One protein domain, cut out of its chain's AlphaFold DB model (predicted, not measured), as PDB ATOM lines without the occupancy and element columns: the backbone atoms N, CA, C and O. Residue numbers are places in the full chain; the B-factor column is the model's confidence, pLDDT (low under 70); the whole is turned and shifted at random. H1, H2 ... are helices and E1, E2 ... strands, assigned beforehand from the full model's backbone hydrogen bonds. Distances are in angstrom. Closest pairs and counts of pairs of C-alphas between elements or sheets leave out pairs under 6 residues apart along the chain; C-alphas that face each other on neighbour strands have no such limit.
ATOM      1  N   VAL A 838     174.847 148.845 195.040       91.00
ATOM      2  CA  VAL A 838     173.567 149.208 195.660       91.00
ATOM      3  C   VAL A 838     173.362 150.705 195.492       91.00
ATOM      4  O   VAL A 838     174.198 151.497 195.915       91.00
ATOM      5  N   LEU A 839     172.253 151.084 194.864       92.44
ATOM      6  CA  LEU A 839     171.847 152.471 194.665       92.44
ATOM      7  C   LEU A 839     170.559 152.734 195.451       92.44
ATOM      8  O   LEU A 839     169.676 151.875 195.453       92.44
ATOM      9  N   PRO A 840     170.396 153.900 196.092       91.69
ATOM     10  CA  PRO A 840     169.108 154.270 196.659       91.69
ATOM     11  C   PRO A 840     168.091 154.531 195.534       91.69
ATOM     12  O   PRO A 840     168.448 154.987 194.448       91.69
ATOM     13  N   TYR A 841     166.821 154.218 195.765       93.94
ATOM     14  CA  TYR A 841     165.767 154.281 194.756       93.94
ATOM     15  C   TYR A 841     164.447 154.753 195.360       93.94
ATOM     16  O   TYR A 841     164.053 154.327 196.440       93.94
ATOM     17  N   ASN A 842     163.743 155.633 194.652       94.69
ATOM     18  CA  ASN A 842     162.382 156.026 194.991       94.69
ATOM     19  C   ASN A 842     161.423 155.434 193.957       94.69
ATOM     20  O   ASN A 842     161.380 155.889 192.811       94.69
ATOM     21  N   SER A 843     160.649 154.433 194.377       90.94
ATOM     22  CA  SER A 843     159.751 153.661 193.514       90.94
ATOM     23  C   SER A 843     158.599 154.477 192.934       90.94
ATOM     24  O   SER A 843     158.172 154.232 191.807       90.94
ATOM     25  N   VAL A 844     158.131 155.492 193.662       90.06
ATOM     26  CA  VAL A 844     156.990 156.316 193.246       90.06
ATOM     27  C   VAL A 844     157.402 157.403 192.249       90.06
ATOM     28  O   VAL A 844     156.679 157.683 191.293       90.06
ATOM     29  N   LEU A 845     158.571 158.016 192.444       89.81
ATOM     30  CA  LEU A 845     159.140 159.001 191.522       89.81
ATOM     31  C   LEU A 845     159.915 158.357 190.365       89.81
ATOM     32  O   LEU A 845     160.276 159.068 189.428       89.81
ATOM     33  N   ASN A 846     160.153 157.041 190.431       90.38
ATOM     34  CA  ASN A 846     161.047 156.298 189.545       90.38
ATOM     35  C   ASN A 846     162.433 156.966 189.459       90.38
ATOM     36  O   ASN A 846     162.962 157.214 188.375       90.38
ATOM     37  N   LEU A 847     162.987 157.327 190.622       91.69
ATOM     38  CA  LEU A 847     164.240 158.070 190.735       91.69
ATOM     39  C   LEU A 847     165.342 157.180 191.305       91.69
ATOM     40  O   LEU A 847     165.233 156.722 192.439       91.69
ATOM     41  N   TYR A 848     166.413 156.986 190.540       93.06
ATOM     42  CA  TYR A 848     167.583 156.207 190.949       93.06
ATOM     43  C   TYR A 848     168.684 157.120 191.500       93.06
ATOM     44  O   TYR A 848     168.851 158.271 191.068       93.06
ATOM     45  N   GLY A 849     169.414 156.613 192.486       90.75
ATOM     46  CA  GLY A 849     170.636 157.200 193.012       90.75
ATOM     47  C   GLY A 849     171.778 157.101 192.013       90.75
ATOM     48  O   GLY A 849     171.777 156.232 191.141       90.75
ATOM     49  N   LYS A 850     172.754 157.997 192.129       89.25
ATOM     50  CA  LYS A 850     173.978 157.932 191.326       89.25
ATOM     51  C   LYS A 850     175.041 157.084 192.034       89.25
ATOM     52  O   LYS A 850     175.050 157.026 193.266       89.25
ATOM     53  N   PRO A 851     175.968 156.461 191.288       84.12
ATOM     54  CA  PRO A 851     177.156 155.861 191.885       84.12
ATOM     55  C   PRO A 851     177.913 156.896 192.729       84.12
ATOM     56  O   PRO A 851     178.114 158.022 192.277       84.12
ATOM     57  N   ASN A 852     178.313 156.522 193.947       79.81
ATOM     58  CA  ASN A 852     179.004 157.379 194.924       79.81
ATOM     59  C   ASN A 852     178.192 158.570 195.486       79.81
ATOM     60  O   ASN A 852     178.760 159.399 196.193       79.81
ATOM     61  N   GLU A 853     176.883 158.664 195.219       83.81
ATOM     62  CA  GLU A 853     176.004 159.660 195.858       83.81
ATOM     63  C   GLU A 853     175.774 159.288 197.327       83.81
ATOM     64  O   GLU A 853     175.444 158.141 197.650       83.81
ATOM     65  N   SER A 854     175.919 160.257 198.232       84.62
ATOM     66  CA  SER A 854     175.594 160.024 199.637       84.62
ATOM     67  C   SER A 854     174.081 159.876 199.834       84.62
ATOM     68  O   SER A 854     173.260 160.457 199.119       84.62
ATOM     69  N   HIS A 855     173.685 159.135 200.871       77.69
ATOM     70  CA  HIS A 855     172.271 158.936 201.197       77.69
ATOM     71  C   HIS A 855     171.522 160.268 201.415       77.69
ATOM     72  O   HIS A 855     170.376 160.427 200.995       77.69
ATOM     73  N   SER A 856     172.186 161.258 202.019       75.06
ATOM     74  CA  SER A 856     171.623 162.591 202.258       75.06
ATOM     75  C   SER A 856     171.428 163.400 200.972       75.06
ATOM     76  O   SER A 856     170.406 164.071 200.829       75.06
ATOM     77  N   GLU A 857     172.362 163.327 200.020       81.50
ATOM     78  CA  GLU A 857     172.232 163.992 198.714       81.50
ATOM     79  C   GLU A 857     171.058 163.423 197.912       81.50
ATOM     80  O   GLU A 857     170.248 164.189 197.377       81.50
ATOM     81  N   PHE A 858     170.891 162.095 197.921       87.25
ATOM     82  CA  PHE A 858     169.752 161.441 197.280       87.25
ATOM     83  C   PHE A 858     168.412 161.888 197.886       87.25
ATOM     84  O   PHE A 858     167.494 162.262 197.151       87.25
ATOM     85  N   ILE A 859     168.301 161.922 199.222       81.38
ATOM     86  CA  ILE A 859     167.086 162.382 199.922       81.38
ATOM     87  C   ILE A 859     166.754 163.836 199.576       81.38
ATOM     88  O   ILE A 859     165.583 164.169 199.371       81.38
ATOM     89  N   ASN A 860     167.758 164.709 199.489       76.88
ATOM     90  CA  ASN A 860     167.548 166.111 199.133       76.88
ATOM     91  C   ASN A 860     166.982 166.245 197.715       76.88
ATOM     92  O   ASN A 860     166.014 166.979 197.504       76.88
ATOM     93  N   ARG A 861     167.519 165.476 196.762       87.56
ATOM     94  CA  ARG A 861     167.049 165.450 195.371       87.56
ATOM     95  C   ARG A 861     165.629 164.893 195.245       87.56
ATOM     96  O   ARG A 861     164.795 165.492 194.567       87.56
ATOM     97  N   VAL A 862     165.325 163.797 195.945       87.88
ATOM     98  CA  VAL A 862     163.965 163.233 196.050       87.88
ATOM     99  C   VAL A 862     162.992 164.265 196.629       87.88
ATOM    100  O   VAL A 862     161.919 164.493 196.069       87.88
ATOM    101  N   SER A 863     163.380 164.928 197.719       80.75
ATOM    102  CA  SER A 863     162.552 165.929 198.401       80.75
ATOM    103  C   SER A 863     162.284 167.154 197.530       80.75
ATOM    104  O   SER A 863     161.180 167.695 197.562       80.75
ATOM    105  N   GLN A 864     163.267 167.591 196.744       79.75
ATOM    106  CA  GLN A 864     163.108 168.701 195.809       79.75
ATOM    107  C   GLN A 864     162.097 168.361 194.705       79.75
ATOM    108  O   GLN A 864     161.122 169.091 194.531       79.75
ATOM    109  N   ILE A 865     162.260 167.219 194.031       84.94
ATOM    110  CA  ILE A 865     161.353 166.787 192.954       84.94
ATOM    111  C   ILE A 865     159.930 166.557 193.488       84.94
ATOM    112  O   ILE A 865     158.947 166.899 192.827       84.94
ATOM    113  N   ALA A 866     159.796 166.008 194.701       82.56
ATOM    114  CA  ALA A 866     158.498 165.841 195.351       82.56
ATOM    115  C   ALA A 866     157.804 167.187 195.620       82.56
ATOM    116  O   ALA A 866     156.593 167.284 195.432       82.56
ATOM    117  N   ARG A 867     158.547 168.232 196.015       78.31
ATOM    118  CA  ARG A 867     157.998 169.589 196.197       78.31
ATOM    119  C   ARG A 867     157.545 170.197 194.876       78.31
ATOM    120  O   ARG A 867     156.423 170.675 194.808       78.31
ATOM    121  N   GLU A 868     158.358 170.102 193.827       78.00
ATOM    122  CA  GLU A 868     158.009 170.629 192.500       78.00
ATOM    123  C   GLU A 868     156.726 169.983 191.949       78.00
ATOM    124  O   GLU A 868     155.824 170.678 191.479       78.00
ATOM    125  N   ARG A 869     156.584 168.652 192.065       87.88
ATOM    126  CA  ARG A 869     155.358 167.954 191.637       87.88
ATOM    127  C   ARG A 869     154.153 168.249 192.524       87.88
ATOM    128  O   ARG A 869     153.036 168.334 192.016       87.88
ATOM    129  N   ARG A 870     154.370 168.404 193.831       85.75
ATOM    130  CA  ARG A 870     153.334 168.816 194.782       85.75
ATOM    131  C   ARG A 870     152.789 170.192 194.434       85.75
ATOM    132  O   ARG A 870     151.577 170.352 194.401       85.75
ATOM    133  N   ASP A 871     153.668 171.149 194.164       72.31
ATOM    134  CA  ASP A 871     153.283 172.527 193.867       72.31
ATOM    135  C   ASP A 871     152.490 172.578 192.553       72.31
ATOM    136  O   ASP A 871     151.404 173.149 192.516       72.31
ATOM    137  N   ALA A 872     152.913 171.829 191.528       83.06
ATOM    138  CA  ALA A 872     152.143 171.682 190.291       83.06
ATOM    139  C   ALA A 872     150.750 171.037 190.498       83.06
ATOM    140  O   ALA A 872     149.779 171.432 189.847       83.06
ATOM    141  N   GLU A 873     150.622 170.044 191.388       87.62
ATOM    142  CA  GLU A 873     149.330 169.421 191.723       87.62
ATOM    143  C   GLU A 873     148.429 170.383 192.520       87.62
ATOM    144  O   GLU A 873     147.233 170.476 192.236       87.62
ATOM    145  N   ILE A 874     149.004 171.144 193.460       74.25
ATOM    146  CA  ILE A 874     148.317 172.205 194.210       74.25
ATOM    147  C   ILE A 874     147.799 173.283 193.257       74.25
ATOM    148  O   ILE A 874     146.625 173.641 193.343       74.25
ATOM    149  N   ASP A 875     148.622 173.757 192.323       70.56
ATOM    150  CA  ASP A 875     148.235 174.774 191.344       70.56
ATOM    151  C   ASP A 875     147.080 174.285 190.464       70.56
ATOM    152  O   ASP A 875     146.099 175.000 190.246       70.56
ATOM    153  N   ALA A 876     147.142 173.032 190.002       87.06
ATOM    154  CA  ALA A 876     146.088 172.435 189.188       87.06
ATOM    155  C   ALA A 876     144.755 172.299 189.946       87.06
ATOM    156  O   ALA A 876     143.689 172.535 189.369       87.06
ATOM    157  N   VAL A 877     144.796 171.914 191.227       83.00
ATOM    158  CA  VAL A 877     143.598 171.806 192.076       83.00
ATOM    159  C   VAL A 877     143.041 173.185 192.421       83.00
ATOM    160  O   VAL A 877     141.834 173.397 192.307       83.00
ATOM    161  N   THR A 878     143.909 174.137 192.751       72.56
ATOM    162  CA  THR A 878     143.525 175.517 193.076       72.56
ATOM    163  C   THR A 878     142.868 176.194 191.876       72.56
ATOM    164  O   THR A 878     141.773 176.728 192.007       72.56
ATOM    165  N   ALA A 879     143.433 176.053 190.672       77.88
ATOM    166  CA  ALA A 879     142.853 176.606 189.445       77.88
ATOM    167  C   ALA A 879     141.470 176.018 189.099       77.88
ATOM    168  O   ALA A 879     140.643 176.682 188.470       77.88
ATOM    169  N   ARG A 880     141.194 174.759 189.475       83.31
ATOM    170  CA  ARG A 880     139.848 174.171 189.334       83.31
ATOM    171  C   ARG A 880     138.886 174.754 190.361       83.31
ATOM    172  O   ARG A 880     137.768 175.095 189.991       83.31
ATOM    173  N   ALA A 881     139.322 174.895 191.611       77.31
ATOM    174  CA  ALA A 881     138.505 175.462 192.675       77.31
ATOM    175  C   ALA A 881     138.166 176.939 192.425       77.31
ATOM    176  O   ALA A 881     137.019 177.326 192.607       77.31
ATOM    177  N   GLU A 882     139.103 177.735 191.905       74.94
ATOM    178  CA  GLU A 882     138.859 179.127 191.496       74.94
ATOM    179  C   GLU A 882     137.713 179.243 190.482       74.94
ATOM    180  O   GLU A 882     136.864 180.123 190.608       74.94
ATOM    181  N   LYS A 883     137.638 178.330 189.501       85.25
ATOM    182  CA  LYS A 883     136.524 178.296 188.537       85.25
ATOM    183  C   LYS A 883     135.191 177.991 189.217       85.25
ATOM    184  O   LYS A 883     134.189 178.618 188.885       85.25
ATOM    185  N   THR A 884     135.183 177.036 190.147       82.94
ATOM    186  CA  THR A 884     133.983 176.666 190.908       82.94
ATOM    187  C   THR A 884     133.511 177.818 191.788       82.94
ATOM    188  O   THR A 884     132.326 178.141 191.785       82.94
ATOM    189  N   PHE A 885     134.422 178.482 192.502       76.06
ATOM    190  CA  PHE A 885     134.062 179.625 193.333       76.06
ATOM    191  C   PHE A 885     133.542 180.798 192.514       76.06
ATOM    192  O   PHE A 885     132.519 181.359 192.882       76.06
ATOM    193  N   ALA A 886     134.169 181.119 191.379       76.00
ATOM    194  CA  ALA A 886     133.692 182.189 190.507       76.00
ATOM    195  C   ALA A 886     132.256 181.938 190.002       76.00
ATOM    196  O   ALA A 886     131.453 182.867 189.932       76.00
ATOM    197  N   ASP A 887     131.908 180.686 189.678       87.12
ATOM    198  CA  ASP A 887     130.537 180.313 189.297       87.12
ATOM    199  C   ASP A 887     129.557 180.442 190.476       87.12
ATOM    200  O   ASP A 887     128.477 181.016 190.324       87.12
ATOM    201  N   LEU A 888     129.937 179.972 191.668       81.94
ATOM    202  CA  LEU A 888     129.103 180.085 192.869       81.94
ATOM    203  C   LEU A 888     128.899 181.544 193.313       81.94
ATOM    204  O   LEU A 888     127.777 181.930 193.639       81.94
ATOM    205  N   GLU A 889     129.942 182.372 193.272       74.62
ATOM    206  CA  GLU A 889     129.886 183.802 193.594       74.62
ATOM    207  C   GLU A 889     129.010 184.572 192.602       74.62
ATOM    208  O   GLU A 889     128.187 185.393 193.008       74.62
ATOM    209  N   LEU A 890     129.108 184.260 191.304       83.19
ATOM    210  CA  LEU A 890     128.245 184.856 190.284       83.19
ATOM    211  C   LEU A 890     126.768 184.502 190.516       83.19
ATOM    212  O   LEU A 890     125.888 185.354 190.361       83.19
ATOM    213  N   ARG A 891     126.476 183.250 190.890       86.00
ATOM    214  CA  ARG A 891     125.113 182.821 191.244       86.00
ATOM    215  C   ARG A 891     124.615 183.528 192.501       86.00
ATOM    216  O   ARG A 891     123.470 183.976 192.516       86.00
ATOM    217  N   LEU A 892     125.471 183.674 193.512       75.12
ATOM    218  CA  LEU A 892     125.154 184.376 194.755       75.12
ATOM    219  C   LEU A 892     124.824 185.847 194.485       75.12
ATOM    220  O   LEU A 892     123.803 186.345 194.949       75.12
ATOM    221  N   GLN A 893     125.632 186.523 193.664       77.19
ATOM    222  CA  GLN A 893     125.405 187.913 193.279       77.19
ATOM    223  C   GLN A 893     124.060 188.099 192.563       77.19
ATOM    224  O   GLN A 893     123.324 189.033 192.878       77.19
ATOM    225  N   ARG A 894     123.708 187.197 191.636       83.75
ATOM    226  CA  ARG A 894     122.399 187.222 190.959       83.75
ATOM    227  C   ARG A 894     121.242 187.029 191.940       83.75
ATOM    228  O   ARG A 894     120.246 187.739 191.841       83.75
ATOM    229  N   ALA A 895     121.380 186.106 192.891       78.44
ATOM    230  CA  ALA A 895     120.357 185.854 193.904       78.44
ATOM    231  C   ALA A 895     120.156 187.062 194.844       78.44
ATOM    232  O   ALA A 895     119.020 187.405 195.168       78.44
ATOM    233  N   ILE A 896     121.238 187.755 195.224       70.06
ATOM    234  CA  ILE A 896     121.185 188.993 196.026       70.06
ATOM    235  C   ILE A 896     120.474 190.118 195.264       70.06
ATOM    236  O   ILE A 896     119.580 190.754 195.817       70.06
ATOM    237  N   GLN A 897     120.810 190.327 193.987       75.62
ATOM    238  CA  GLN A 897     120.169 191.354 193.153       75.62
ATOM    239  C   GLN A 897     118.660 191.128 193.001       75.62
ATOM    240  O   GLN A 897     117.882 192.081 193.010       75.62
ATOM    241  N   GLN A 898     118.234 189.869 192.890       74.50
ATOM    242  CA  GLN A 898     116.817 189.527 192.821       74.50
ATOM    243  C   GLN A 898     116.087 189.864 194.131       74.50
ATOM    244  O   GLN A 898     114.998 190.432 194.092       74.50
ATOM    245  N   LEU A 899     116.710 189.592 195.284       70.19
ATOM    246  CA  LEU A 899     116.158 189.941 196.595       70.19
ATOM    247  C   LEU A 899     116.048 191.462 196.800       70.19
ATOM    248  O   LEU A 899     115.059 191.939 197.353       70.19
ATOM    249  N   GLU A 900     117.053 192.226 196.368       63.84
ATOM    250  CA  GLU A 900     117.025 193.697 196.406       63.84
ATOM    251  C   GLU A 900     115.920 194.260 195.503       63.84
ATOM    252  O   GLU A 900     115.197 195.167 195.914       63.84
ATOM    253  N   GLY A 901     115.727 193.672 194.317       64.50
ATOM    254  CA  GLY A 901     114.624 194.006 193.415       64.50
ATOM    255  C   GLY A 901     113.249 193.762 194.046       64.50
ATOM    256  O   GLY A 901     112.398 194.650 194.016       64.50
ATOM    257  N   GLU A 902     113.050 192.610 194.692       60.62
ATOM    258  CA  GLU A 902     111.809 192.269 195.409       60.62
ATOM    259  C   GLU A 902     111.546 193.190 196.618       60.62
ATOM    260  O   GLU A 902     110.395 193.542 196.876       60.62
ATOM    261  N   LYS A 903     112.595 193.632 197.332       54.97
ATOM    262  CA  LYS A 903     112.490 194.586 198.456       54.97
ATOM    263  C   LYS A 903     112.228 196.022 197.990       54.97
ATOM    264  O   LYS A 903     111.431 196.720 198.605       54.97
ATOM    265  N   LEU A 955     116.366 181.834 200.789       81.19
ATOM    266  CA  LEU A 955     116.746 180.418 200.855       81.19
ATOM    267  C   LEU A 955     117.830 180.066 199.821       81.19
ATOM    268  O   LEU A 955     118.754 179.313 200.124       81.19
ATOM    269  N   THR A 956     117.732 180.626 198.614       82.19
ATOM    270  CA  THR A 956     118.705 180.404 197.531       82.19
ATOM    271  C   THR A 956     120.074 180.988 197.885       82.19
ATOM    272  O   THR A 956     121.093 180.331 197.681       82.19
ATOM    273  N   ILE A 957     120.103 182.192 198.463       77.56
ATOM    274  CA  ILE A 957     121.329 182.830 198.965       77.56
ATOM    275  C   ILE A 957     121.982 181.946 200.028       77.56
ATOM    276  O   ILE A 957     123.155 181.611 199.890       77.56
ATOM    277  N   GLN A 958     121.212 181.485 201.020       79.12
ATOM    278  CA  GLN A 958     121.732 180.608 202.072       79.12
ATOM    279  C   GLN A 958     122.313 179.305 201.500       79.12
ATOM    280  O   GLN A 958     123.394 178.883 201.900       79.12
ATOM    281  N   GLN A 959     121.632 178.676 200.537       86.50
ATOM    282  CA  GLN A 959     122.127 177.455 199.890       86.50
ATOM    283  C   GLN A 959     123.432 177.683 199.118       86.50
ATOM    284  O   GLN A 959     124.307 176.819 199.134       86.50
ATOM    285  N   LEU A 960     123.575 178.824 198.439       80.12
ATOM    286  CA  LEU A 960     124.795 179.173 197.708       80.12
ATOM    287  C   LEU A 960     125.954 179.492 198.660       80.12
ATOM    288  O   LEU A 960     127.080 179.069 198.406       80.12
ATOM    289  N   GLU A 961     125.688 180.170 199.776       69.06
ATOM    290  CA  GLU A 961     126.679 180.400 200.832       69.06
ATOM    291  C   GLU A 961     127.161 179.081 201.458       69.06
ATOM    292  O   GLU A 961     128.370 178.873 201.593       69.06
ATOM    293  N   ASP A 962     126.241 178.159 201.759       82.00
ATOM    294  CA  ASP A 962     126.569 176.829 202.285       82.00
ATOM    295  C   ASP A 962     127.389 176.007 201.266       82.00
ATOM    296  O   ASP A 962     128.328 175.301 201.641       82.00
ATOM    297  N   GLN A 963     127.088 176.120 199.965       83.44
ATOM    298  CA  GLN A 963     127.863 175.477 198.893       83.44
ATOM    299  C   GLN A 963     129.281 176.045 198.775       83.44
ATOM    300  O   GLN A 963     130.232 175.279 198.616       83.44
ATOM    301  N   ILE A 964     129.442 177.367 198.887       75.06
ATOM    302  CA  ILE A 964     130.761 178.016 198.894       75.06
ATOM    303  C   ILE A 964     131.570 177.545 200.105       75.06
ATOM    304  O   ILE A 964     132.745 177.208 199.965       75.06
ATOM    305  N   GLU A 965     130.959 177.478 201.288       74.19
ATOM    306  CA  GLU A 965     131.616 176.972 202.494       74.19
ATOM    307  C   GLU A 965     132.023 175.496 202.359       74.19
ATOM    308  O   GLU A 965     133.155 175.134 202.697       74.19
ATOM    309  N   ALA A 966     131.148 174.650 201.814       83.88
ATOM    310  CA  ALA A 966     131.454 173.245 201.569       83.88
ATOM    311  C   ALA A 966     132.614 173.067 200.572       83.88
ATOM    312  O   ALA A 966     133.524 172.275 200.826       83.88
ATOM    313  N   GLU A 967     132.631 173.826 199.471       80.62
ATOM    314  CA  GLU A 967     133.717 173.781 198.483       80.62
ATOM    315  C   GLU A 967     135.037 174.352 199.037       80.62
ATOM    316  O   GLU A 967     136.108 173.812 198.752       80.62
ATOM    317  N   GLN A 968     134.994 175.356 199.921       69.19
ATOM    318  CA  GLN A 968     136.174 175.830 200.663       69.19
ATOM    319  C   GLN A 968     136.763 174.738 201.556       69.19
ATOM    320  O   GLN A 968     137.974 174.497 201.529       69.19
ATOM    321  N   GLN A 969     135.919 174.040 202.319       76.31
ATOM    322  CA  GLN A 969     136.370 172.945 203.174       76.31
ATOM    323  C   GLN A 969     136.936 171.785 202.345       76.31
ATOM    324  O   GLN A 969     137.949 171.187 202.716       76.31
ATOM    325  N   ARG A 970     136.308 171.485 201.204       84.62
ATOM    326  CA  ARG A 970     136.760 170.455 200.270       84.62
ATOM    327  C   ARG A 970     138.140 170.776 199.704       84.62
ATOM    328  O   ARG A 970     139.018 169.922 199.788       84.62
ATOM    329  N   LEU A 971     138.354 171.999 199.210       79.25
ATOM    330  CA  LEU A 971     139.662 172.451 198.731       79.25
ATOM    331  C   LEU A 971     140.722 172.310 199.829       79.25
ATOM    332  O   LEU A 971     141.770 171.717 199.586       79.25
ATOM    333  N   GLN A 972     140.440 172.788 201.044       68.69
ATOM    334  CA  GLN A 972     141.390 172.708 202.155       68.69
ATOM    335  C   GLN A 972     141.776 171.260 202.491       68.69
ATOM    336  O   GLN A 972     142.955 170.965 202.700       68.69
ATOM    337  N   ASN A 973     140.801 170.347 202.519       84.19
ATOM    338  CA  ASN A 973     141.053 168.929 202.759       84.19
ATOM    339  C   ASN A 973     141.910 168.322 201.639       84.19
ATOM    340  O   ASN A 973     142.906 167.661 201.925       84.19
ATOM    341  N   THR A 974     141.592 168.613 200.375       83.19
ATOM    342  CA  THR A 974     142.365 168.131 199.223       83.19
ATOM    343  C   THR A 974     143.802 168.664 199.232       83.19
ATOM    344  O   THR A 974     144.736 167.905 198.986       83.19
ATOM    345  N   LEU A 975     144.021 169.937 199.579       71.81
ATOM    346  CA  LEU A 975     145.371 170.497 199.717       71.81
ATOM    347  C   LEU A 975     146.169 169.798 200.831       71.81
ATOM    348  O   LEU A 975     147.359 169.519 200.662       71.81
ATOM    349  N   ASN A 976     145.530 169.480 201.958       73.38
ATOM    350  CA  ASN A 976     146.167 168.733 203.043       73.38
ATOM    351  C   ASN A 976     146.529 167.299 202.614       73.38
ATOM    352  O   ASN A 976     147.636 166.838 202.894       73.38
ATOM    353  N   GLU A 977     145.640 166.613 201.892       89.56
ATOM    354  CA  GLU A 977     145.885 165.270 201.349       89.56
ATOM    355  C   GLU A 977     147.050 165.252 200.353       89.56
ATOM    356  O   GLU A 977     147.906 164.369 200.426       89.56
ATOM    357  N   ILE A 978     147.129 166.250 199.467       80.25
ATOM    358  CA  ILE A 978     148.240 166.405 198.517       80.25
ATOM    359  C   ILE A 978     149.557 166.607 199.274       80.25
ATOM    360  O   ILE A 978     150.544 165.929 198.987       80.25
ATOM    361  N   ASN A 979     149.580 167.483 200.282       70.38
ATOM    362  CA  ASN A 979     150.773 167.691 201.106       70.38
ATOM    363  C   ASN A 979     151.227 166.396 201.803       70.38
ATOM    364  O   ASN A 979     152.412 166.058 201.762       70.38
ATOM    365  N   GLU A 980     150.299 165.644 202.399       79.88
ATOM    366  CA  GLU A 980     150.613 164.391 203.091       79.88
ATOM    367  C   GLU A 980     151.098 163.296 202.128       79.88
ATOM    368  O   GLU A 980     152.076 162.599 202.412       79.88
ATOM    369  N   LYS A 981     150.454 163.172 200.961       90.19
ATOM    370  CA  LYS A 981     150.845 162.258 199.879       90.19
ATOM    371  C   LYS A 981     152.298 162.494 199.468       90.19
ATOM    372  O   LYS A 981     153.095 161.556 199.480       90.19
ATOM    373  N   TRP A 982     152.667 163.735 199.149       87.25
ATOM    374  CA  TRP A 982     154.019 164.051 198.679       87.25
ATOM    375  C   TRP A 982     155.079 163.969 199.780       87.25
ATOM    376  O   TRP A 982     156.216 163.593 199.497       87.25
ATOM    377  N   ARG A 983     154.704 164.211 201.043       78.12
ATOM    378  CA  ARG A 983     155.578 163.959 202.197       78.12
ATOM    379  C   ARG A 983     155.940 162.479 202.322       78.12
ATOM    380  O   ARG A 983     157.113 162.163 202.495       78.12
ATOM    381  N   LYS A 984     154.955 161.579 202.203       87.44
ATOM    382  CA  LYS A 984     155.192 160.124 202.237       87.44
ATOM    383  C   LYS A 984     156.068 159.677 201.072       87.44
ATOM    384  O   LYS A 984     157.039 158.966 201.289       87.44
ATOM    385  N   ILE A 985     155.778 160.160 199.861       87.25
ATOM    386  CA  ILE A 985     156.573 159.856 198.662       87.25
ATOM    387  C   ILE A 985     158.036 160.266 198.844       87.25
ATOM    388  O   ILE A 985     158.920 159.498 198.478       87.25
ATOM    389  N   ALA A 986     158.303 161.432 199.438       79.62
ATOM    390  CA  ALA A 986     159.668 161.901 199.664       79.62
ATOM    391  C   ALA A 986     160.457 161.055 200.684       79.62
ATOM    392  O   ALA A 986     161.685 161.046 200.648       79.62
ATOM    393  N   GLN A 987     159.767 160.352 201.587       81.19
ATOM    394  CA  GLN A 987     160.377 159.509 202.622       81.19
ATOM    395  C   GLN A 987     160.572 158.051 202.184       81.19
ATOM    396  O   GLN A 987     161.319 157.319 202.828       81.19
ATOM    397  N   THR A 988     159.931 157.618 201.096       88.06
ATOM    398  CA  THR A 988     160.094 156.262 200.562       88.06
ATOM    399  C   THR A 988     161.444 156.128 199.857       88.06
ATOM    400  O   THR A 988     161.611 156.572 198.720       88.06
ATOM    401  N   VAL A 989     162.413 155.506 200.527       88.38
ATOM    402  CA  VAL A 989     163.720 155.164 199.953       88.38
ATOM    403  C   VAL A 989     163.923 153.655 200.055       88.38
ATOM    404  O   VAL A 989     163.876 153.083 201.140       88.38
ATOM    405  N   GLU A 990     164.135 153.024 198.909       91.19
ATOM    406  CA  GLU A 990     164.364 151.593 198.726       91.19
ATOM    407  C   GLU A 990     165.782 151.354 198.179       91.19
ATOM    408  O   GLU A 990     166.442 152.278 197.702       91.19
ATOM    409  N   GLU A 991     166.260 150.110 198.221       91.81
ATOM    410  CA  GLU A 991     167.551 149.725 197.643       91.81
ATOM    411  C   GLU A 991     167.373 149.084 196.262       91.81
ATOM    412  O   GLU A 991     166.649 148.099 196.100       91.81
ATOM    413  N   TYR A 992     168.094 149.595 195.267       93.56
ATOM    414  CA  TYR A 992     168.187 149.021 193.931       93.56
ATOM    415  C   TYR A 992     169.559 148.379 193.724       93.56
ATOM    416  O   TYR A 992     170.588 149.054 193.732       93.56
ATOM    417  N   ARG A 993     169.584 147.052 193.550       92.88
ATOM    418  CA  ARG A 993     170.824 146.271 193.454       92.88
ATOM    419  C   ARG A 993     171.145 145.890 192.012       92.88
ATOM    420  O   ARG A 993     170.376 145.177 191.370       92.88
ATOM    421  N   ILE A 994     172.335 146.267 191.559       92.62
ATOM    422  CA  ILE A 994     172.889 145.935 190.247       92.62
ATOM    423  C   ILE A 994     173.961 144.860 190.433       92.62
ATOM    424  O   ILE A 994     174.911 145.032 191.200       92.62
ATOM    425  N   LYS A 995     173.806 143.733 189.736       91.88
ATOM    426  CA  LYS A 995     174.807 142.661 189.690       91.88
ATOM    427  C   LYS A 995     175.577 142.739 188.369       91.88
ATOM    428  O   LYS A 995     174.933 142.936 187.338       91.88
TER     429      LYS A 995
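This is residues 838 to 903 and 955 to 995 of the 1042 residues of the protein "DUF87 domain-containing protein" of Chloroflexi bacterium (UniProt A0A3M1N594). Two long helices, H1 and H2, run side by side, opposite ways, as a rod, with a small antiparallel sheet, E1 and E2, at one end. The printed part has 107 residues, mostly helix, in the order E1, H1, H2, E2. It is extended, with a radius of gyration of the C-alphas of 22.5 A, spanning 80 by 20 by 15 A.

E1, residues 838 to 842, is the antiparallel neighbour of E2, residues 990 to 994; N 839 and O 992, 2.9 A apart, are within hydrogen-bond range. H1, residues 855 to 903, and H2, residues 955 to 987, touch at a shallow tilt of 2 degrees; their closest C-alphas, Ser 863 and Ala 986, are 5.1 A apart. H1 and E2 are apart. Every O i to N i+4 pair is within range in H2, 44 of 45 in H1.

E1 starts at C-alpha 838 (173.567, 149.208, 195.660). From first to last C-alpha, H1 measures 69.7 A and H2 48.4 A. E2 ends at C-alpha 994 (172.889, 145.935, 190.247).

Across the cut, C-alphas 903 and 955 are 15.0 A apart. The link E1 to H1 is long. Residues 900 to 903, 961, 968 and 972 have pLDDT under 70.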